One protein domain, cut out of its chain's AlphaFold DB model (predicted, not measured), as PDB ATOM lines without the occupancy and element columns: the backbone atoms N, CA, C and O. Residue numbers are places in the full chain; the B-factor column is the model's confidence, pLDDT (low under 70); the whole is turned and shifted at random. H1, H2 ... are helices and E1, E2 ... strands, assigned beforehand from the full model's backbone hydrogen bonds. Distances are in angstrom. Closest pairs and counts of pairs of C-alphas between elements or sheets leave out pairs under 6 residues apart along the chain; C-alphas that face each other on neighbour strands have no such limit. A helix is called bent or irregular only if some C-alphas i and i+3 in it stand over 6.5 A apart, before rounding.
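What this domain is: This is residues 2 to 144 of the 189 residues of the protein "uncharacterized protein LOC104217886 isoform X3" of Nicotiana sylvestris (UniProt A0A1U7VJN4). A body of crossed helices is built along one long helix, H5, with H7 crossing it steeply and H9 about perpendicular to it; H6 and H8 complete this body. The two-stranded sheet E2 E3 packs on H7 through E2, and H1 and E1 form an arm reaching away from the body, where residues 143 to 144 come back to pair with residues 13 to 14 of E1. The 143 printed residues include nine named helices and three named strands, in the order H1 E1 E2 H2 E3 H3 H4 H5 H6 H7 H8 H9, and the class is mostly helix. The sheet is antiparallel; the whole is compact, with a radius of gyration of the C-alphas of 16.6 A and spans of 46 by 46 by 26 A.

Where its parts are: Find C-alpha 2 at (8.427, -14.542, -39.230); there H1 begins and runs to residue 7. E1 is residues 11 to 14, E2 residues 19 to 21, H2 residues 22 to 25, E3 residues 29 to 31, H3 residues 36 to 39 and H4 residues 43 to 47. From C-alpha 49 at (-27.557, -35.515, -35.208), H5 runs 35.9 A to residue 73, with a kink of 26 degrees near residue 61. H6 is residues 84 to 91. H7, residues 95 to 110, is 20.5 A long and irregular, with C-alphas 100 and 103 7.0 A apart. H8 is residues 114 to 118; H9, residues 122 to 131, covers 14.0 A and ends at C-alpha 131 (1.471, -27.427, -38.745).

How they stand to each other: Begin at the hub, H5. Its residues 50 to 58 touch H7 at a steep tilt of 55 degrees, the same way; the closest C-alphas, of Met 54 and Phe 97, are 5.1 A apart. Its residues 65 to 69 touch H9, about perpendicular at 80 degrees, closest at the C-alphas of Val 65 and Leu 126, 6.2 A. H4 and H5 only just touch, only at the corner, with 3 pairs of C-alphas within 8 A, the closest Asn 45 and Phe 51 at 5.9 A. H7 touches H8, closest at the C-alphas of Ile 103 and Leu 114, 6.2 A. H6 only just touches H8 and H9, with 3 pairs of C-alphas within 8 A each; the closest C-alphas are Gly 85 and Met 118, 4.6 A, and Ile 84 and Val 122, 4.3 A. E2 and E3 are antiparallel at 174 degrees, with N 20 and O 30 within hydrogen-bond range at 2.9 A. The closest C-alphas of E2 and H7, Val 20 and Ala 100, are 6.4 A apart, and those of E3 and H3, Trp 30 and Leu 39, 4.7 A. H2 is close to but not clearly touching H7, with the C-alphas of Leu 22 and Ala 100 6.6 A apart. H1 is apart from H5 and H7, for instance. Every O i to N i+4 pair is within hydrogen-bond range in H1, H6, H8 and H9; H5 has 20 of 21, H7 10 of 12 and H4 0 of 1, with 2 of 2 O i to N i+3 pairs in H4, while H2 and H3 are too short for an i+4 pair.

The domain as a whole: The C-alphas of Phe 7 and Leu 47 are the two farthest apart, at 49.5 A. The printed part has no cut and no long link; residues 73 to 78, of which 73 belongs to H5, stand free. Residues 132 to 144 hold no named element. The mean pLDDT of the printed part is 84.9, and residues 2, 15 and 139 to 141 are under 70.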
ATOM      1  N   MET A   2       9.179 -15.671 -39.821       69.38
ATOM      2  CA  MET A   2       8.427 -14.542 -39.230       69.38
ATOM      3  C   MET A   2       9.318 -13.385 -38.754       69.38
ATOM      4  O   MET A   2       9.020 -12.246 -39.083       69.38
ATOM      5  N   GLU A   3      10.462 -13.674 -38.122       77.50
ATOM      6  CA  GLU A   3      11.443 -12.654 -37.695       77.50
ATOM      7  C   GLU A   3      11.894 -11.731 -38.837       77.50
ATOM      8  O   GLU A   3      12.120 -10.542 -38.643       77.50
ATOM      9  N   PHE A   4      11.974 -12.260 -40.062       80.19
ATOM     10  CA  PHE A   4      12.317 -11.476 -41.244       80.19
ATOM     11  C   PHE A   4      11.228 -10.451 -41.583       80.19
ATOM     12  O   PHE A   4      11.523  -9.284 -41.816       80.19
ATOM     13  N   PHE A   5       9.957 -10.854 -41.583       78.94
ATOM     14  CA  PHE A   5       8.855  -9.932 -41.869       78.94
ATOM     15  C   PHE A   5       8.577  -8.959 -40.715       78.94
ATOM     16  O   PHE A   5       8.137  -7.831 -40.960       78.94
ATOM     17  N   GLU A   6       8.864  -9.365 -39.477       80.44
ATOM     18  CA  GLU A   6       8.879  -8.472 -38.316       80.44
ATOM     19  C   GLU A   6       9.981  -7.420 -38.438       80.44
ATOM     20  O   GLU A   6       9.692  -6.234 -38.284       80.44
ATOM     21  N   PHE A   7      11.202  -7.818 -38.816       81.00
ATOM     22  CA  PHE A   7      12.301  -6.892 -39.107       81.00
ATOM     23  C   PHE A   7      11.923  -5.882 -40.197       81.00
ATOM     24  O   PHE A   7      12.178  -4.686 -40.066       81.00
ATOM     25  N   LEU A   8      11.240  -6.334 -41.251       81.31
ATOM     26  CA  LEU A   8      10.738  -5.442 -42.294       81.31
ATOM     27  C   LEU A   8       9.557  -4.576 -41.824       81.31
ATOM     28  O   LEU A   8       9.156  -3.667 -42.550       81.31
ATOM     29  N   GLY A   9       8.968  -4.823 -40.651       80.31
ATOM     30  CA  GLY A   9       7.835  -4.065 -40.116       80.31
ATOM     31  C   GLY A   9       6.600  -4.137 -41.016       80.31
ATOM     32  O   GLY A   9       5.944  -3.120 -41.259       80.31
ATOM     33  N   VAL A  10       6.340  -5.301 -41.617       84.69
ATOM     34  CA  VAL A  10       5.181  -5.526 -42.506       84.69
ATOM     35  C   VAL A  10       4.174  -6.505 -41.930       84.69
ATOM     36  O   VAL A  10       3.250  -6.876 -42.633       84.69
ATOM     37  N   MET A  11       4.315  -6.935 -40.682       82.62
ATOM     38  CA  MET A  11       3.379  -7.889 -40.085       82.62
ATOM     39  C   MET A  11       2.114  -7.189 -39.581       82.62
ATOM     40  O   MET A  11       2.179  -6.139 -38.943       82.62
ATOM     41  N   GLU A  12       0.957  -7.783 -39.860       82.25
ATOM     42  CA  GLU A  12      -0.351  -7.369 -39.352       82.25
ATOM     43  C   GLU A  12      -1.190  -8.595 -38.976       82.25
ATOM     44  O   GLU A  12      -1.016  -9.682 -39.522       82.25
ATOM     45  N   ILE A  13      -2.110  -8.426 -38.027       81.31
ATOM     46  CA  ILE A  13      -3.024  -9.484 -37.599       81.31
ATOM     47  C   ILE A  13      -3.991  -9.832 -38.735       81.31
ATOM     48  O   ILE A  13      -4.711  -8.981 -39.253       81.31
ATOM     49  N   SER A  14      -4.055 -11.118 -39.066       75.88
ATOM     50  CA  SER A  14      -5.013 -11.685 -40.004       75.88
ATOM     51  C   SER A  14      -6.145 -12.389 -39.267       75.88
ATOM     52  O   SER A  14      -5.926 -13.249 -38.414       75.88
ATOM     53  N   ASN A  15      -7.377 -12.072 -39.660       67.06
ATOM     54  CA  ASN A  15      -8.560 -12.818 -39.245       67.06
ATOM     55  C   ASN A  15      -8.883 -13.876 -40.304       67.06
ATOM     56  O   ASN A  15      -9.781 -13.689 -41.126       67.06
ATOM     57  N   MET A  16      -8.147 -14.986 -40.300       71.69
ATOM     58  CA  MET A  16      -8.448 -16.107 -41.187       71.69
ATOM     59  C   MET A  16      -9.588 -16.934 -40.586       71.69
ATOM     60  O   MET A  16      -9.426 -17.616 -39.577       71.69
ATOM     61  N   SER A  17     -10.767 -16.848 -41.198       78.50
ATOM     62  CA  SER A  17     -11.929 -17.648 -40.819       78.50
ATOM     63  C   SER A  17     -12.296 -18.632 -41.914       78.50
ATOM     64  O   SER A  17     -12.220 -18.302 -43.095       78.50
ATOM     65  N   PHE A  18     -12.776 -19.803 -41.515       84.75
ATOM     66  CA  PHE A  18     -13.278 -20.824 -42.420       84.75
ATOM     67  C   PHE A  18     -14.807 -20.864 -42.366       84.75
ATOM     68  O   PHE A  18     -15.398 -20.720 -41.294       84.75
ATOM     69  N   SER A  19     -15.459 -21.055 -43.512       87.62
ATOM     70  CA  SER A  19     -16.910 -21.235 -43.580       87.62
ATOM     71  C   SER A  19     -17.305 -22.112 -44.755       87.62
ATOM     72  O   SER A  19     -16.753 -21.970 -45.843       87.62
ATOM     73  N   VAL A  20     -18.310 -22.958 -44.547       89.50
ATOM     74  CA  VAL A  20     -18.848 -23.872 -45.555       89.50
ATOM     75  C   VAL A  20     -20.355 -23.698 -45.644       89.50
ATOM     76  O   VAL A  20     -21.038 -23.495 -44.639       89.50
ATOM     77  N   SER A  21     -20.882 -23.796 -46.864       89.88
ATOM     78  CA  SER A  21     -22.314 -23.827 -47.149       89.88
ATOM     79  C   SER A  21     -22.611 -24.938 -48.154       89.88
ATOM     80  O   SER A  21     -22.555 -24.712 -49.362       89.88
ATOM     81  N   LEU A  22     -22.966 -26.122 -47.660       88.00
ATOM     82  CA  LEU A  22     -23.352 -27.257 -48.498       88.00
ATOM     83  C   LEU A  22     -24.719 -27.050 -49.152       88.00
ATOM     84  O   LEU A  22     -25.666 -26.590 -48.506       88.00
ATOM     85  N   ASP A  23     -24.823 -27.411 -50.432       83.50
ATOM     86  CA  ASP A  23     -26.045 -27.342 -51.243       83.50
ATOM     87  C   ASP A  23     -26.749 -25.981 -51.164       83.50
ATOM     88  O   ASP A  23     -27.966 -25.898 -50.972       83.50
ATOM     89  N   GLN A  24     -25.965 -24.898 -51.228       78.62
ATOM     90  CA  GLN A  24     -26.441 -23.513 -51.075       78.62
ATOM     91  C   GLN A  24     -27.124 -23.231 -49.715       78.62
ATOM     92  O   GLN A  24     -27.804 -22.220 -49.532       78.62
ATOM     93  N   GLY A  25     -26.920 -24.098 -48.719       73.19
ATOM     94  CA  GLY A  25     -27.513 -24.007 -47.382       73.19
ATOM     95  C   GLY A  25     -28.603 -25.013 -47.065       73.19
ATOM     96  O   GLY A  25     -29.118 -25.022 -45.936       73.19
ATOM     97  N   ARG A  26     -28.982 -25.834 -48.047       75.12
ATOM     98  CA  ARG A  26     -29.982 -26.887 -47.862       75.12
ATOM     99  C   ARG A  26     -29.423 -28.044 -47.040       75.12
ATOM    100  O   ARG A  26     -30.138 -28.516 -46.160       75.12
ATOM    101  N   GLY A  27     -28.142 -28.375 -47.208       81.69
ATOM    102  CA  GLY A  27     -27.407 -29.298 -46.344       81.69
ATOM    103  C   GLY A  27     -27.099 -28.656 -44.990       81.69
ATOM    104  O   GLY A  27     -27.939 -28.660 -44.084       81.69
ATOM    105  N   CYS A  28     -25.925 -28.037 -44.865       86.44
ATOM    106  CA  CYS A  28     -25.497 -27.315 -43.666       86.44
ATOM    107  C   CYS A  28     -24.725 -26.031 -44.009       86.44
ATOM    108  O   CYS A  28     -24.047 -25.948 -45.034       86.44
ATOM    109  N   LYS A  29     -24.812 -25.031 -43.126       90.44
ATOM    110  CA  LYS A  29     -23.919 -23.868 -43.093       90.44
ATOM    111  C   LYS A  29     -23.260 -23.764 -41.730       90.44
ATOM    112  O   LYS A  29     -23.968 -23.792 -40.723       90.44
ATOM    113  N   TRP A  30     -21.942 -23.625 -41.698       91.25
ATOM    114  CA  TRP A  30     -21.180 -23.436 -40.465       91.25
ATOM    115  C   TRP A  30     -19.842 -22.749 -40.754       91.25
ATOM    116  O   TRP A  30     -19.402 -22.688 -41.902       91.25
ATOM    117  N   GLY A  31     -19.197 -22.210 -39.724       88.62
ATOM    118  CA  GLY A  31     -17.858 -21.637 -39.836       88.62
ATOM    119  C   GLY A  31     -17.196 -21.385 -38.486       88.62
ATOM    120  O   GLY A  31     -17.785 -21.663 -37.443       88.62
ATOM    121  N   THR A  32     -15.983 -20.830 -38.507       84.94
ATOM    122  CA  THR A  32     -15.127 -20.679 -37.313       84.94
ATOM    123  C   THR A  32     -14.962 -19.236 -36.822       84.94
ATOM    124  O   THR A  32     -14.487 -19.031 -35.709       84.94
ATOM    125  N   ARG A  33     -15.398 -18.228 -37.596       81.31
ATOM    126  CA  ARG A  33     -15.111 -16.795 -37.347       81.31
ATOM    127  C   ARG A  33     -15.440 -16.310 -35.929       81.31
ATOM    128  O   ARG A  33     -14.625 -15.641 -35.312       81.31
ATOM    129  N   ASN A  34     -16.630 -16.637 -35.426       81.25
ATOM    130  CA  ASN A  34     -17.143 -16.188 -34.128       81.25
ATOM    131  C   ASN A  34     -17.392 -17.384 -33.183       81.25
ATOM    132  O   ASN A  34     -18.382 -17.408 -32.444       81.25
ATOM    133  N   GLY A  35     -16.555 -18.427 -33.265       82.00
ATOM    134  CA  GLY A  35     -16.679 -19.634 -32.444       82.00
ATOM    135  C   GLY A  35     -18.055 -20.298 -32.566       82.00
ATOM    136  O   GLY A  35     -18.522 -20.588 -33.667       82.00
ATOM    137  N   ILE A  36     -18.730 -20.510 -31.430       82.19
ATOM    138  CA  ILE A  36     -20.018 -21.226 -31.340       82.19
ATOM    139  C   ILE A  36     -21.107 -20.557 -32.196       82.19
ATOM    140  O   ILE A  36     -21.905 -21.246 -32.832       82.19
ATOM    141  N   SER A  37     -21.123 -19.220 -32.267       83.31
ATOM    142  CA  SER A  37     -22.110 -18.486 -33.070       83.31
ATOM    143  C   SER A  37     -21.962 -18.780 -34.566       83.31
ATOM    144  O   SER A  37     -22.963 -18.941 -35.261       83.31
ATOM    145  N   SER A  38     -20.726 -18.909 -35.058       84.00
ATOM    146  CA  SER A  38     -20.466 -19.297 -36.449       84.00
ATOM    147  C   SER A  38     -20.665 -20.793 -36.686       84.00
ATOM    148  O   SER A  38     -21.123 -21.178 -37.763       84.00
ATOM    149  N   LEU A  39     -20.398 -21.634 -35.684       85.12
ATOM    150  CA  LEU A  39     -20.632 -23.075 -35.776       85.12
ATOM    151  C   LEU A  39     -22.122 -23.387 -35.976       85.12
ATOM    152  O   LEU A  39     -22.494 -24.192 -36.829       85.12
ATOM    153  N   PHE A  40     -22.982 -22.677 -35.243       86.19
ATOM    154  CA  PHE A  40     -24.438 -22.764 -35.355       86.19
ATOM    155  C   PHE A  40     -25.040 -21.586 -36.128       86.19
ATOM    156  O   PHE A  40     -26.179 -21.191 -35.866       86.19
ATOM    157  N   ALA A  41     -24.310 -21.062 -37.123       84.25
ATOM    158  CA  ALA A  41     -24.809 -20.022 -38.031       84.25
ATOM    159  C   ALA A  41     -26.173 -20.400 -38.629       84.25
ATOM    160  O   ALA A  41     -27.031 -19.552 -38.873       84.25
ATOM    161  N   GLN A  42     -26.397 -21.701 -38.809       86.88
ATOM    162  CA  GLN A  42     -27.687 -22.269 -39.132       86.88
ATOM    163  C   GLN A  42     -28.268 -23.023 -37.922       86.88
ATOM    164  O   GLN A  42     -27.841 -24.128 -37.597       86.88
ATOM    165  N   LYS A  43     -29.305 -22.451 -37.288       86.31
ATOM    166  CA  LYS A  43     -29.923 -22.983 -36.052       86.31
ATOM    167  C   LYS A  43     -30.384 -24.443 -36.153       86.31
ATOM    168  O   LYS A  43     -30.277 -25.172 -35.173       86.31
ATOM    169  N   LYS A  44     -30.837 -24.902 -37.331       88.25
ATOM    170  CA  LYS A  44     -31.225 -26.313 -37.546       88.25
ATOM    171  C   LYS A  44     -30.074 -27.301 -37.302       88.25
ATOM    172  O   LYS A  44     -30.342 -28.455 -36.996       88.25
ATOM    173  N   ASN A  45     -28.814 -26.860 -37.380       88.75
ATOM    174  CA  ASN A  45     -27.656 -27.704 -37.084       88.75
ATOM    175  C   ASN A  45     -27.628 -28.145 -35.612       88.75
ATOM    176  O   ASN A  45     -27.148 -29.234 -35.326       88.75
ATOM    177  N   VAL A  46     -28.191 -27.347 -34.693       88.94
ATOM    178  CA  VAL A  46     -28.275 -27.691 -33.262       88.94
ATOM    179  C   VAL A  46     -29.096 -28.965 -33.045       88.94
ATOM    180  O   VAL A  46     -28.778 -29.756 -32.165       88.94
ATOM    181  N   LEU A  47     -30.125 -29.187 -33.865       90.31
ATOM    182  CA  LEU A  47     -31.007 -30.354 -33.776       90.31
ATOM    183  C   LEU A  47     -30.614 -31.474 -34.751       90.31
ATOM    184  O   LEU A  47     -31.287 -32.499 -34.802       90.31
ATOM    185  N   ASN A  48     -29.555 -31.290 -35.544       89.88
ATOM    186  CA  ASN A  48     -29.154 -32.253 -36.562       89.88
ATOM    187  C   ASN A  48     -28.123 -33.249 -35.988       89.88
ATOM    188  O   ASN A  48     -26.966 -32.866 -35.793       89.88
ATOM    189  N   PRO A  49     -28.484 -34.528 -35.760       91.31
ATOM    190  CA  PRO A  49     -27.557 -35.515 -35.208       91.31
ATOM    191  C   PRO A  49     -26.343 -35.762 -36.115       91.31
ATOM    192  O   PRO A  49     -25.242 -35.948 -35.605       91.31
ATOM    193  N   TYR A  50     -26.506 -35.676 -37.439       90.69
ATOM    194  CA  TYR A  50     -25.396 -35.818 -38.388       90.69
ATOM    195  C   TYR A  50     -24.399 -34.662 -38.268       90.69
ATOM    196  O   TYR A  50     -23.194 -34.867 -38.376       90.69
ATOM    197  N   PHE A  51     -24.877 -33.447 -37.977       91.38
ATOM    198  CA  PHE A  51     -23.985 -32.313 -37.730       91.38
ATOM    199  C   PHE A  51     -23.150 -32.539 -36.466       91.38
ATOM    200  O   PHE A  51     -21.942 -32.332 -36.477       91.38
ATOM    201  N   TRP A  52     -23.760 -33.035 -35.388       91.56
ATOM    202  CA  TRP A  52     -23.022 -33.389 -34.173       91.56
ATOM    203  C   TRP A  52     -22.046 -34.548 -34.376       91.56
ATOM    204  O   TRP A  52     -20.954 -34.517 -33.808       91.56
ATOM    205  N   GLN A  53     -22.410 -35.540 -35.192       92.88
ATOM    206  CA  GLN A  53     -21.492 -36.598 -35.614       92.88
ATOM    207  C   GLN A  53     -20.266 -35.995 -36.305       92.88
ATOM    208  O   GLN A  53     -19.154 -36.266 -35.868       92.88
ATOM    209  N   MET A  54     -20.463 -35.098 -37.273       91.94
ATOM    210  CA  MET A  54     -19.372 -34.395 -37.952       91.94
ATOM    211  C   MET A  54     -18.472 -33.633 -36.967       91.94
ATOM    212  O   MET A  54     -17.253 -33.724 -37.060       91.94
ATOM    213  N   ILE A  55     -19.034 -32.911 -35.990       90.62
ATOM    214  CA  ILE A  55     -18.225 -32.206 -34.977       90.62
ATOM    215  C   ILE A  55     -17.383 -33.184 -34.151       90.62
ATOM    216  O   ILE A  55     -16.200 -32.931 -33.916       90.62
ATOM    217  N   ARG A  56     -17.964 -34.313 -33.728       91.19
ATOM    218  CA  ARG A  56     -17.222 -35.366 -33.019       91.19
ATOM    219  C   ARG A  56     -16.129 -35.965 -33.896       91.19
ATOM    220  O   ARG A  56     -15.035 -36.199 -33.397       91.19
ATOM    221  N   GLU A  57     -16.407 -36.173 -35.178       91.38
ATOM    222  CA  GLU A  57     -15.426 -36.658 -36.147       91.38
ATOM    223  C   GLU A  57     -14.279 -35.672 -36.325       91.38
ATOM    224  O   GLU A  57     -13.144 -36.113 -36.314       91.38
ATOM    225  N   ILE A  58     -14.518 -34.359 -36.379       89.38
ATOM    226  CA  ILE A  58     -13.435 -33.359 -36.447       89.38
ATOM    227  C   ILE A  58     -12.524 -33.445 -35.213       89.38
ATOM    228  O   ILE A  58     -11.299 -33.434 -35.338       89.38
ATOM    229  N   ILE A  59     -13.110 -33.578 -34.019       88.50
ATOM    230  CA  ILE A  59     -12.346 -33.703 -32.768       88.50
ATOM    231  C   ILE A  59     -11.564 -35.022 -32.731       88.50
ATOM    232  O   ILE A  59     -10.388 -35.020 -32.376       88.50
ATOM    233  N   LYS A  60     -12.195 -36.138 -33.115       89.81
ATOM    234  CA  LYS A  60     -11.547 -37.455 -33.186       89.81
ATOM    235  C   LYS A  60     -10.428 -37.463 -34.227       89.81
ATOM    236  O   LYS A  60      -9.327 -37.906 -33.929       89.81
ATOM    237  N   PHE A  61     -10.686 -36.907 -35.406       88.94
ATOM    238  CA  PHE A  61      -9.747 -36.842 -36.520       88.94
ATOM    239  C   PHE A  61      -8.460 -36.130 -36.111       88.94
ATOM    240  O   PHE A  61      -7.382 -36.593 -36.451       88.94
ATOM    241  N   LYS A  62      -8.535 -35.071 -35.294       88.62
ATOM    242  CA  LYS A  62      -7.334 -34.447 -34.720       88.62
ATOM    243  C   LYS A  62      -6.438 -35.459 -33.999       88.62
ATOM    244  O   LYS A  62      -5.224 -35.425 -34.184       88.62
ATOM    245  N   GLN A  63      -7.027 -36.318 -33.171       88.56
ATOM    246  CA  GLN A  63      -6.281 -37.323 -32.422       88.56
ATOM    247  C   GLN A  63      -5.736 -38.413 -33.348       88.56
ATOM    248  O   GLN A  63      -4.557 -38.742 -33.251       88.56
ATOM    249  N   ASP A  64      -6.562 -38.900 -34.277       89.19
ATOM    250  CA  ASP A  64      -6.158 -39.895 -35.275       89.19
ATOM    251  C   ASP A  64      -4.950 -39.396 -36.090       89.19
ATOM    252  O   ASP A  64      -4.001 -40.140 -36.315       89.19
ATOM    253  N   VAL A  65      -4.944 -38.114 -36.475       89.56
ATOM    254  CA  VAL A  65      -3.846 -37.480 -37.215       89.56
ATOM    255  C   VAL A  65      -2.558 -37.413 -36.400       89.56
ATOM    256  O   VAL A  65      -1.489 -37.716 -36.927       89.56
ATOM    257  N   ILE A  66      -2.638 -37.009 -35.129       89.44
ATOM    258  CA  ILE A  66      -1.459 -36.931 -34.257       89.44
ATOM    259  C   ILE A  66      -0.846 -38.322 -34.100       89.44
ATOM    260  O   ILE A  66       0.338 -38.494 -34.380       89.44
ATOM    261  N   SER A  67      -1.662 -39.320 -33.753       90.38
ATOM    262  CA  SER A  67      -1.197 -40.696 -33.575       90.38
ATOM    263  C   SER A  67      -0.643 -41.302 -34.868       90.38
ATOM    264  O   SER A  67       0.361 -42.009 -34.826       90.38
ATOM    265  N   TYR A  68      -1.246 -40.996 -36.020       90.38
ATOM    266  CA  TYR A  68      -0.746 -41.436 -37.323       90.38
ATOM    267  C   TYR A  68       0.646 -40.867 -37.630       90.38
ATOM    268  O   TYR A  68       1.557 -41.606 -38.000       90.38
ATOM    269  N   LEU A  69       0.830 -39.557 -37.445       90.56
ATOM    270  CA  LEU A  69       2.114 -38.905 -37.711       90.56
ATOM    271  C   LEU A  69       3.194 -39.352 -36.721       90.56
ATOM    272  O   LEU A  69       4.316 -39.603 -37.141       90.56
ATOM    273  N   GLU A  70       2.859 -39.522 -35.441       90.50
ATOM    274  CA  GLU A  70       3.785 -40.066 -34.438       90.50
ATOM    275  C   GLU A  70       4.226 -41.496 -34.780       90.50
ATOM    276  O   GLU A  70       5.396 -41.838 -34.616       90.50
ATOM    277  N   ALA A  71       3.321 -42.341 -35.284       88.69
ATOM    278  CA  ALA A  71       3.668 -43.700 -35.694       88.69
ATOM    279  C   ALA A  71       4.659 -43.723 -36.874       88.69
ATOM    280  O   ALA A  71       5.578 -44.548 -36.875       88.69
ATOM    281  N   LEU A  72       4.495 -42.809 -37.838       88.19
ATOM    282  CA  LEU A  72       5.398 -42.653 -38.983       88.19
ATOM    283  C   LEU A  72       6.736 -42.008 -38.608       88.19
ATOM    284  O   LEU A  72       7.776 -42.425 -39.109       88.19
ATOM    285  N   ASP A  73       6.719 -40.999 -37.737       86.50
ATOM    286  CA  ASP A  73       7.932 -40.312 -37.287       86.50
ATOM    287  C   ASP A  73       8.835 -41.273 -36.477       86.50
ATOM    288  O   ASP A  73      10.059 -41.181 -36.554       86.50
ATOM    289  N   ASN A  74       8.247 -42.249 -35.770       88.56
ATOM    290  CA  ASN A  74       8.978 -43.266 -35.003       88.56
ATOM    291  C   ASN A  74       9.435 -44.491 -35.821       88.56
ATOM    292  O   ASN A  74      10.240 -45.272 -35.319       88.56
ATOM    293  N   ASN A  75       8.938 -44.687 -37.048       85.62
ATOM    294  CA  ASN A  75       9.283 -45.838 -37.889       85.62
ATOM    295  C   ASN A  75       9.582 -45.392 -39.331       85.62
ATOM    296  O   ASN A  75       8.680 -45.391 -40.174       85.62
ATOM    297  N   PRO A  76      10.842 -45.042 -39.648       77.38
ATOM    298  CA  PRO A  76      11.218 -44.545 -40.972       77.38
ATOM    299  C   PRO A  76      11.061 -45.588 -42.091       77.38
ATOM    300  O   PRO A  76      10.980 -45.206 -43.255       77.38
ATOM    301  N   ASP A  77      10.971 -46.875 -41.747       79.19
ATOM    302  CA  ASP A  77      10.782 -47.976 -42.700       79.19
ATOM    303  C   ASP A  77       9.333 -48.102 -43.213       79.19
ATOM    304  O   ASP A  77       9.071 -48.844 -44.162       79.19
ATOM    305  N   ILE A  78       8.369 -47.397 -42.604       79.75
ATOM    306  CA  ILE A  78       6.980 -47.388 -43.077       79.75
ATOM    307  C   ILE A  78       6.871 -46.466 -44.297       79.75
ATOM    308  O   ILE A  78       7.126 -45.261 -44.219       79.75
ATOM    309  N   GLY A  79       6.444 -47.034 -45.426       76.12
ATOM    310  CA  GLY A  79       6.179 -46.284 -46.655       76.12
ATOM    311  C   GLY A  79       5.131 -45.184 -46.448       76.12
ATOM    312  O   GLY A  79       4.129 -45.376 -45.761       76.12
ATOM    313  N   ARG A  80       5.349 -44.018 -47.068       84.12
ATOM    314  CA  ARG A  80       4.473 -42.827 -46.961       84.12
ATOM    315  C   ARG A  80       3.513 -42.692 -48.149       84.12
ATOM    316  O   ARG A  80       3.062 -41.593 -48.483       84.12
ATOM    317  N   ASP A  81       3.218 -43.829 -48.769       85.62
ATOM    318  CA  ASP A  81       2.513 -43.935 -50.049       85.62
ATOM    319  C   ASP A  81       0.993 -44.039 -49.875       85.62
ATOM    320  O   ASP A  81       0.246 -43.997 -50.853       85.62
ATOM    321  N   GLU A  82       0.518 -44.168 -48.632       91.62
ATOM    322  CA  GLU A  82      -0.909 -44.162 -48.335       91.62
ATOM    323  C   GLU A  82      -1.533 -42.833 -48.782       91.62
ATOM    324  O   GLU A  82      -1.052 -41.732 -48.494       91.62
ATOM    325  N   THR A  83      -2.632 -42.938 -49.514       93.00
ATOM    326  CA  THR A  83      -3.402 -41.781 -49.968       93.00
ATOM    327  C   THR A  83      -4.402 -41.353 -48.903       93.00
ATOM    328  O   THR A  83      -4.906 -42.174 -48.131       93.00
ATOM    329  N   ILE A  84      -4.781 -40.072 -48.893       90.56
ATOM    330  CA  ILE A  84      -5.831 -39.596 -47.983       90.56
ATOM    331  C   ILE A  84      -7.144 -40.362 -48.200       90.56
ATOM    332  O   ILE A  84      -7.860 -40.633 -47.241       90.56
ATOM    333  N   GLY A  85      -7.440 -40.784 -49.436       89.81
ATOM    334  CA  GLY A  85      -8.621 -41.589 -49.728       89.81
ATOM    335  C   GLY A  85      -8.623 -42.959 -49.047       89.81
ATOM    336  O   GLY A  85      -9.672 -43.401 -48.571       89.81
ATOM    337  N   GLN A  86      -7.462 -43.611 -48.956       91.00
ATOM    338  CA  GLN A  86      -7.307 -44.866 -48.214       91.00
ATOM    339  C   GLN A  86      -7.466 -44.639 -46.707       91.00
ATOM    340  O   GLN A  86      -8.256 -45.349 -46.084       91.00
ATOM    341  N   PHE A  87      -6.832 -43.596 -46.170       90.25
ATOM    342  CA  PHE A  87      -6.915 -43.224 -44.754       90.25
ATOM    343  C   PHE A  87      -8.349 -42.901 -44.298       90.25
ATOM    344  O   PHE A  87      -8.824 -43.343 -43.255       90.25
ATOM    345  N   ILE A  88      -9.098 -42.154 -45.111       89.75
ATOM    346  CA  ILE A  88     -10.512 -41.848 -44.851       89.75
ATOM    347  C   ILE A  88     -11.345 -43.133 -44.776       89.75
ATOM    348  O   ILE A  88     -12.219 -43.274 -43.913       89.75
ATOM    349  N   LYS A  89     -11.097 -44.059 -45.709       88.12
ATOM    350  CA  LYS A  89     -11.841 -45.313 -45.815       88.12
ATOM    351  C   LYS A  89     -11.541 -46.241 -44.637       88.12
ATOM    352  O   LYS A  89     -12.467 -46.885 -44.149       88.12
ATOM    353  N   SER A  90     -10.292 -46.302 -44.175       87.81
ATOM    354  CA  SER A  90      -9.888 -47.114 -43.020       87.81
ATOM    355  C   SER A  90     -10.397 -46.539 -41.692       87.81
ATOM    356  O   SER A  90     -10.847 -47.302 -40.838       87.81
ATOM    357  N   ASN A  91     -10.433 -45.210 -41.541       85.75
ATOM    358  CA  ASN A  91     -10.903 -44.556 -40.311       85.75
ATOM    359  C   ASN A  91     -12.434 -44.419 -40.207       85.75
ATOM    360  O   ASN A  91     -12.945 -44.022 -39.154       85.75
ATOM    361  N   GLY A  92     -13.172 -44.760 -41.270       87.12
ATOM    362  CA  GLY A  92     -14.635 -44.768 -41.280       87.12
ATOM    363  C   GLY A  92     -15.258 -43.374 -41.184       87.12
ATOM    364  O   GLY A  92     -16.282 -43.210 -40.521       87.12
ATOM    365  N   CYS A  93     -14.639 -42.364 -41.803       89.88
ATOM    366  CA  CYS A  93     -15.161 -40.997 -41.770       89.88
ATOM    367  C   CYS A  93     -16.493 -40.877 -42.529       89.88
ATOM    368  O   CYS A  93     -16.639 -41.400 -43.637       89.88
ATOM    369  N   SER A  94     -17.449 -40.133 -41.969       91.75
ATOM    370  CA  SER A  94     -18.738 -39.899 -42.617       91.75
ATOM    371  C   SER A  94     -18.626 -39.070 -43.900       91.75
ATOM    372  O   SER A  94     -17.752 -38.216 -44.076       91.75
ATOM    373  N   GLU A  95     -19.595 -39.264 -44.794       90.06
ATOM    374  CA  GLU A  95     -19.727 -38.466 -46.013       90.06
ATOM    375  C   GLU A  95     -19.916 -36.972 -45.706       90.06
ATOM    376  O   GLU A  95     -19.392 -36.113 -46.421       90.06
ATOM    377  N   LEU A  96     -20.626 -36.650 -44.618       90.75
ATOM    378  CA  LEU A  96     -20.824 -35.268 -44.200       90.75
ATOM    379  C   LEU A  96     -19.505 -34.634 -43.752       90.75
ATOM    380  O   LEU A  96     -19.226 -33.512 -44.160       90.75
ATOM    381  N   PHE A  97     -18.674 -35.339 -42.981       91.62
ATOM    382  CA  PHE A  97     -17.333 -34.872 -42.617       91.62
ATOM    383  C   PHE A  97     -16.473 -34.582 -43.848       91.62
ATOM    384  O   PHE A  97     -15.844 -33.525 -43.941       91.62
ATOM    385  N   LEU A  98     -16.503 -35.470 -44.840       90.06
ATOM    386  CA  LEU A  98     -15.763 -35.265 -46.079       90.06
ATOM    387  C   LEU A  98     -16.237 -34.013 -46.814       90.06
ATOM    388  O   LEU A  98     -15.450 -33.096 -47.054       90.06
ATOM    389  N   LYS A  99     -17.533 -33.946 -47.124       90.00
ATOM    390  CA  LYS A  99     -18.115 -32.866 -47.931       90.00
ATOM    391  C   LYS A  99     -18.115 -31.520 -47.214       90.00
ATOM    392  O   LYS A  99     -17.929 -30.496 -47.862       90.00
ATOM    393  N   ALA A 100     -18.338 -31.500 -45.902       90.00
ATOM    394  CA  ALA A 100     -18.548 -30.273 -45.138       90.00
ATOM    395  C   ALA A 100     -17.299 -29.751 -44.414       90.00
ATOM    396  O   ALA A 100     -17.360 -28.643 -43.879       90.00
ATOM    397  N   TYR A 101     -16.208 -30.522 -44.355       89.56
ATOM    398  CA  TYR A 101     -14.991 -30.137 -43.635       89.56
ATOM    399  C   TYR A 101     -13.713 -30.436 -44.420       89.56
ATOM    400  O   TYR A 101     -13.030 -29.495 -44.822       89.56
ATOM    401  N   LEU A 102     -13.401 -31.709 -44.687       89.38
ATOM    402  CA  LEU A 102     -12.096 -32.074 -45.246       89.38
ATOM    403  C   LEU A 102     -11.906 -31.527 -46.666       89.38
ATOM    404  O   LEU A 102     -10.937 -30.822 -46.941       89.38
ATOM    405  N   ILE A 103     -12.859 -31.805 -47.557       88.69
ATOM    406  CA  ILE A 103     -12.770 -31.419 -48.968       88.69
ATOM    407  C   ILE A 103     -12.737 -29.894 -49.122       88.69
ATOM    408  O   ILE A 103     -11.848 -29.411 -49.826       88.69
ATOM    409  N   PRO A 104     -13.620 -29.104 -48.475       88.69
ATOM    410  CA  PRO A 104     -13.574 -27.653 -48.626       88.69
ATOM    411  C   PRO A 104     -12.296 -27.022 -48.058       88.69
ATOM    412  O   PRO A 104     -11.805 -26.059 -48.647       88.69
ATOM    413  N   ILE A 105     -11.723 -27.558 -46.970       88.19
ATOM    414  CA  ILE A 105     -10.420 -27.093 -46.460       88.19
ATOM    415  C   ILE A 105      -9.329 -27.371 -47.493       88.19
ATOM    416  O   ILE A 105      -8.641 -26.443 -47.913       88.19
ATOM    417  N   CYS A 106      -9.212 -28.620 -47.953       88.56
ATOM    418  CA  CYS A 106      -8.192 -28.999 -48.925       88.56
ATOM    419  C   CYS A 106      -8.318 -28.201 -50.232       88.56
ATOM    420  O   CYS A 106      -7.328 -27.679 -50.741       88.56
ATOM    421  N   SER A 107      -9.540 -28.046 -50.743       86.00
ATOM    422  CA  SER A 107      -9.809 -27.294 -51.975       86.00
ATOM    423  C   SER A 107      -9.431 -25.817 -51.832       86.00
ATOM    424  O   SER A 107      -8.941 -25.218 -52.784       86.00
ATOM    425  N   SER A 108      -9.606 -25.233 -50.642       84.75
ATOM    426  CA  SER A 108      -9.230 -23.835 -50.377       84.75
ATOM    427  C   SER A 108      -7.714 -23.624 -50.330       84.75
ATOM    428  O   SER A 108      -7.242 -22.537 -50.642       84.75
ATOM    429  N   ILE A 109      -6.952 -24.644 -49.927       84.81
ATOM    430  CA  ILE A 109      -5.491 -24.564 -49.779       84.81
ATOM    431  C   ILE A 109      -4.794 -24.893 -51.097       84.81
ATOM    432  O   ILE A 109      -3.940 -24.140 -51.555       84.81
ATOM    433  N   TRP A 110      -5.160 -26.018 -51.710       86.69
ATOM    434  CA  TRP A 110      -4.462 -26.556 -52.879       86.69
ATOM    435  C   TRP A 110      -5.139 -26.221 -54.204       86.69
ATOM    436  O   TRP A 110      -4.605 -26.567 -55.250       86.69
ATOM    437  N   SER A 111      -6.287 -25.533 -54.188       84.12
ATOM    438  CA  SER A 111      -7.032 -25.158 -55.401       84.12
ATOM    439  C   SER A 111      -7.334 -26.348 -56.330       84.12
ATOM    440  O   SER A 111      -7.429 -26.187 -57.544       84.12
ATOM    441  N   CYS A 112      -7.498 -27.549 -55.763       78.00
ATOM    442  CA  CYS A 112      -7.761 -28.791 -56.495       78.00
ATOM    443  C   CYS A 112      -9.195 -29.298 -56.259       78.00
ATOM    444  O   CYS A 112      -9.729 -29.109 -55.163       78.00
ATOM    445  N   PRO A 113      -9.807 -29.984 -57.247       75.25
ATOM    446  CA  PRO A 113     -11.093 -30.654 -57.070       75.25
ATOM    447  C   PRO A 113     -10.972 -31.878 -56.151       75.25
ATOM    448  O   PRO A 113      -9.873 -32.369 -55.876       75.25
ATOM    449  N   LEU A 114     -12.121 -32.398 -55.707       72.88
ATOM    450  CA  LEU A 114     -12.235 -33.556 -54.816       72.88
ATOM    451  C   LEU A 114     -11.375 -34.743 -55.261       72.88
ATOM    452  O   LEU A 114     -10.617 -35.288 -54.459       72.88
ATOM    453  N   GLU A 115     -11.478 -35.136 -56.531       74.50
ATOM    454  CA  GLU A 115     -10.753 -36.290 -57.062       74.50
ATOM    455  C   GLU A 115      -9.235 -36.105 -56.933       74.50
ATOM    456  O   GLU A 115      -8.522 -37.054 -56.617       74.50
ATOM    457  N   GLY A 116      -8.754 -34.867 -57.091       80.88
ATOM    458  CA  GLY A 116      -7.351 -34.514 -56.886       80.88
ATOM    459  C   GLY A 116      -6.933 -34.603 -55.419       80.88
ATOM    460  O   GLY A 116      -5.855 -35.111 -55.123       80.88
ATOM    461  N   VAL A 117      -7.802 -34.180 -54.491       82.44
ATOM    462  CA  VAL A 117      -7.518 -34.261 -53.049       82.44
ATOM    463  C   VAL A 117      -7.331 -35.711 -52.611       82.44
ATOM    464  O   VAL A 117      -6.383 -35.998 -51.888       82.44
ATOM    465  N   MET A 118      -8.187 -36.627 -53.075       87.00
ATOM    466  CA  MET A 118      -8.167 -38.037 -52.655       87.00
ATOM    467  C   MET A 118      -6.886 -38.783 -53.042       87.00
ATOM    468  O   MET A 118      -6.543 -39.760 -52.377       87.00
ATOM    469  N   GLY A 119      -6.190 -38.323 -54.085       87.88
ATOM    470  CA  GLY A 119      -4.926 -38.894 -54.551       87.88
ATOM    471  C   GLY A 119      -3.683 -38.367 -53.833       87.88
ATOM    472  O   GLY A 119      -2.593 -38.885 -54.066       87.88
ATOM    473  N   PHE A 120      -3.805 -37.358 -52.964       88.75
ATOM    474  CA  PHE A 120      -2.651 -36.848 -52.228       88.75
ATOM    475  C   PHE A 120      -2.174 -37.829 -51.156       88.75
ATOM    476  O   PHE A 120      -2.978 -38.510 -50.516       88.75
ATOM    477  N   SER A 121      -0.857 -37.835 -50.922       91.06
ATOM    478  CA  SER A 121      -0.250 -38.535 -49.787       91.06
ATOM    479  C   SER A 121      -0.898 -38.058 -48.488       91.06
ATOM    480  O   SER A 121      -0.969 -36.852 -48.212       91.06
ATOM    481  N   VAL A 122      -1.354 -39.008 -47.675       91.69
ATOM    482  CA  VAL A 122      -1.935 -38.724 -46.363       91.69
ATOM    483  C   VAL A 122      -0.921 -38.004 -45.476       91.69
ATOM    484  O   VAL A 122      -1.268 -37.012 -44.840       91.69
ATOM    485  N   TYR A 123       0.355 -38.407 -45.515       91.12
ATOM    486  CA  TYR A 123       1.418 -37.767 -44.741       91.12
ATOM    487  C   TYR A 123       1.524 -36.272 -45.057       91.12
ATOM    488  O   TYR A 123       1.611 -35.452 -44.141       91.12
ATOM    489  N   TYR A 124       1.464 -35.907 -46.340       89.19
ATOM    490  CA  TYR A 124       1.522 -34.513 -46.779       89.19
ATOM    491  C   TYR A 124       0.341 -33.689 -46.242       89.19
ATOM    492  O   TYR A 124       0.547 -32.647 -45.613       89.19
ATOM    493  N   ILE A 125      -0.890 -34.179 -46.428       90.56
ATOM    494  CA  ILE A 125      -2.110 -33.486 -45.981       90.56
ATOM    495  C   ILE A 125      -2.126 -33.337 -44.459       90.56
ATOM    496  O   ILE A 125      -2.352 -32.247 -43.929       90.56
ATOM    497  N   LEU A 126      -1.859 -34.429 -43.746       91.06
ATOM    498  CA  LEU A 126      -1.937 -34.465 -42.292       91.06
ATOM    499  C   LEU A 126      -0.837 -33.631 -41.631       91.06
ATOM    500  O   LEU A 126      -1.112 -32.918 -40.663       91.06
ATOM    501  N   SER A 127       0.379 -33.643 -42.183       89.69
ATOM    502  CA  SER A 127       1.468 -32.780 -41.714       89.69
ATOM    503  C   SER A 127       1.122 -31.304 -41.890       89.69
ATOM    504  O   SER A 127       1.330 -30.508 -40.973       89.69
ATOM    505  N   PHE A 128       0.521 -30.934 -43.027       88.62
ATOM    506  CA  PHE A 128       0.034 -29.573 -43.249       88.62
ATOM    507  C   PHE A 128      -1.033 -29.193 -42.213       88.62
ATOM    508  O   PHE A 128      -0.960 -28.140 -41.582       88.62
ATOM    509  N   PHE A 129      -2.000 -30.076 -41.968       88.62
ATOM    510  CA  PHE A 129      -3.080 -29.835 -41.011       88.62
ATOM    511  C   PHE A 129      -2.565 -29.658 -39.575       88.62
ATOM    512  O   PHE A 129      -3.043 -28.765 -38.865       88.62
ATOM    513  N   ARG A 130      -1.572 -30.464 -39.165       87.31
ATOM    514  CA  ARG A 130      -0.870 -30.343 -37.876       87.31
ATOM    515  C   ARG A 130      -0.162 -28.992 -37.762       87.31
ATOM    516  O   ARG A 130      -0.387 -28.277 -36.789       87.31
ATOM    517  N   ASN A 131       0.631 -28.628 -38.768       84.06
ATOM    518  CA  ASN A 131       1.471 -27.427 -38.745       84.06
ATOM    519  C   ASN A 131       0.663 -26.121 -38.840       84.06
ATOM    520  O   ASN A 131       1.109 -25.087 -38.353       84.06
ATOM    521  N   HIS A 132      -0.531 -26.165 -39.439       80.50
ATOM    522  CA  HIS A 132      -1.404 -24.999 -39.617       80.50
ATOM    523  C   HIS A 132      -2.598 -24.956 -38.650       80.50
ATOM    524  O   HIS A 132      -3.492 -24.128 -38.814       80.50
ATOM    525  N   HIS A 133      -2.637 -25.834 -37.639       80.75
ATOM    526  CA  HIS A 133      -3.708 -25.902 -36.633       80.75
ATOM    527  C   HIS A 133      -5.131 -26.049 -37.214       80.75
ATOM    528  O   HIS A 133      -6.118 -25.733 -36.548       80.75
ATOM    529  N   LEU A 134      -5.259 -26.595 -38.428       81.12
ATOM    530  CA  LEU A 134      -6.541 -26.728 -39.141       81.12
ATOM    531  C   LEU A 134      -7.475 -27.775 -38.522       81.12
ATOM    532  O   LEU A 134      -8.669 -27.793 -38.810       81.12
ATOM    533  N   LEU A 135      -6.937 -28.610 -37.631       78.25
ATOM    534  CA  LEU A 135      -7.650 -29.632 -36.858       78.25
ATOM    535  C   LEU A 135      -8.393 -29.064 -35.634       78.25
ATOM    536  O   LEU A 135      -8.991 -29.817 -34.865       78.25
ATOM    537  N   GLN A 136      -8.314 -27.750 -35.393       75.31
ATOM    538  CA  GLN A 136      -8.953 -27.090 -34.255       75.31
ATOM    539  C   GLN A 136     -10.188 -26.296 -34.698       75.31
ATOM    540  O   GLN A 136     -10.119 -25.443 -35.577       75.31
ATOM    541  N   LEU A 137     -11.330 -26.552 -34.053       71.38
ATOM    542  CA  LEU A 137     -12.569 -25.793 -34.276       71.38
ATOM    543  C   LEU A 137     -12.625 -24.483 -33.481       71.38
ATOM    544  O   LEU A 137     -13.292 -23.533 -33.889       71.38
ATOM    545  N   PHE A 138     -11.946 -24.443 -32.337       71.25
ATOM    546  CA  PHE A 138     -11.932 -23.321 -31.403       71.25
ATOM    547  C   PHE A 138     -10.498 -23.025 -30.978       71.25
ATOM    548  O   PHE A 138      -9.672 -23.934 -30.952       71.25
ATOM    549  N   GLY A 139     -10.227 -21.771 -30.608       64.69
ATOM    550  CA  GLY A 139      -8.902 -21.368 -30.131       64.69
ATOM    551  C   GLY A 139      -7.829 -21.377 -31.218       64.69
ATOM    552  O   GLY A 139      -6.672 -21.643 -30.913       64.69
ATOM    553  N   LEU A 140      -8.213 -21.105 -32.473       69.69
ATOM    554  CA  LEU A 140      -7.258 -20.961 -33.572       69.69
ATOM    555  C   LEU A 140      -6.206 -19.905 -33.202       69.69
ATOM    556  O   LEU A 140      -6.579 -18.838 -32.697       69.69
ATOM    557  N   PRO A 141      -4.912 -20.180 -33.439       67.19
ATOM    558  CA  PRO A 141      -3.870 -19.205 -33.169       67.19
ATOM    559  C   PRO A 141      -4.096 -17.961 -34.021       67.19
ATOM    560  O   PRO A 141      -4.587 -18.029 -35.152       67.19
ATOM    561  N   GLN A 142      -3.725 -16.811 -33.469       72.75
ATOM    562  CA  GLN A 142      -3.759 -15.568 -34.215       72.75
ATOM    563  C   GLN A 142      -2.766 -15.658 -35.375       72.75
ATOM    564  O   GLN A 142      -1.568 -15.836 -35.169       72.75
ATOM    565  N   LEU A 143      -3.282 -15.567 -36.598       73.38
ATOM    566  CA  LEU A 143      -2.464 -15.587 -37.801       73.38
ATOM    567  C   LEU A 143      -1.957 -14.181 -38.098       73.38
ATOM    568  O   LEU A 143      -2.655 -13.194 -37.875       73.38
ATOM    569  N   LEU A 144      -0.746 -14.104 -38.636       77.50
ATOM    570  CA  LEU A 144      -0.155 -12.865 -39.119       77.50
ATOM    571  C   LEU A 144      -0.121 -12.889 -40.649       77.50
ATOM    572  O   LEU A 144       0.060 -13.938 -41.265       77.50
TER     573      LEU A 144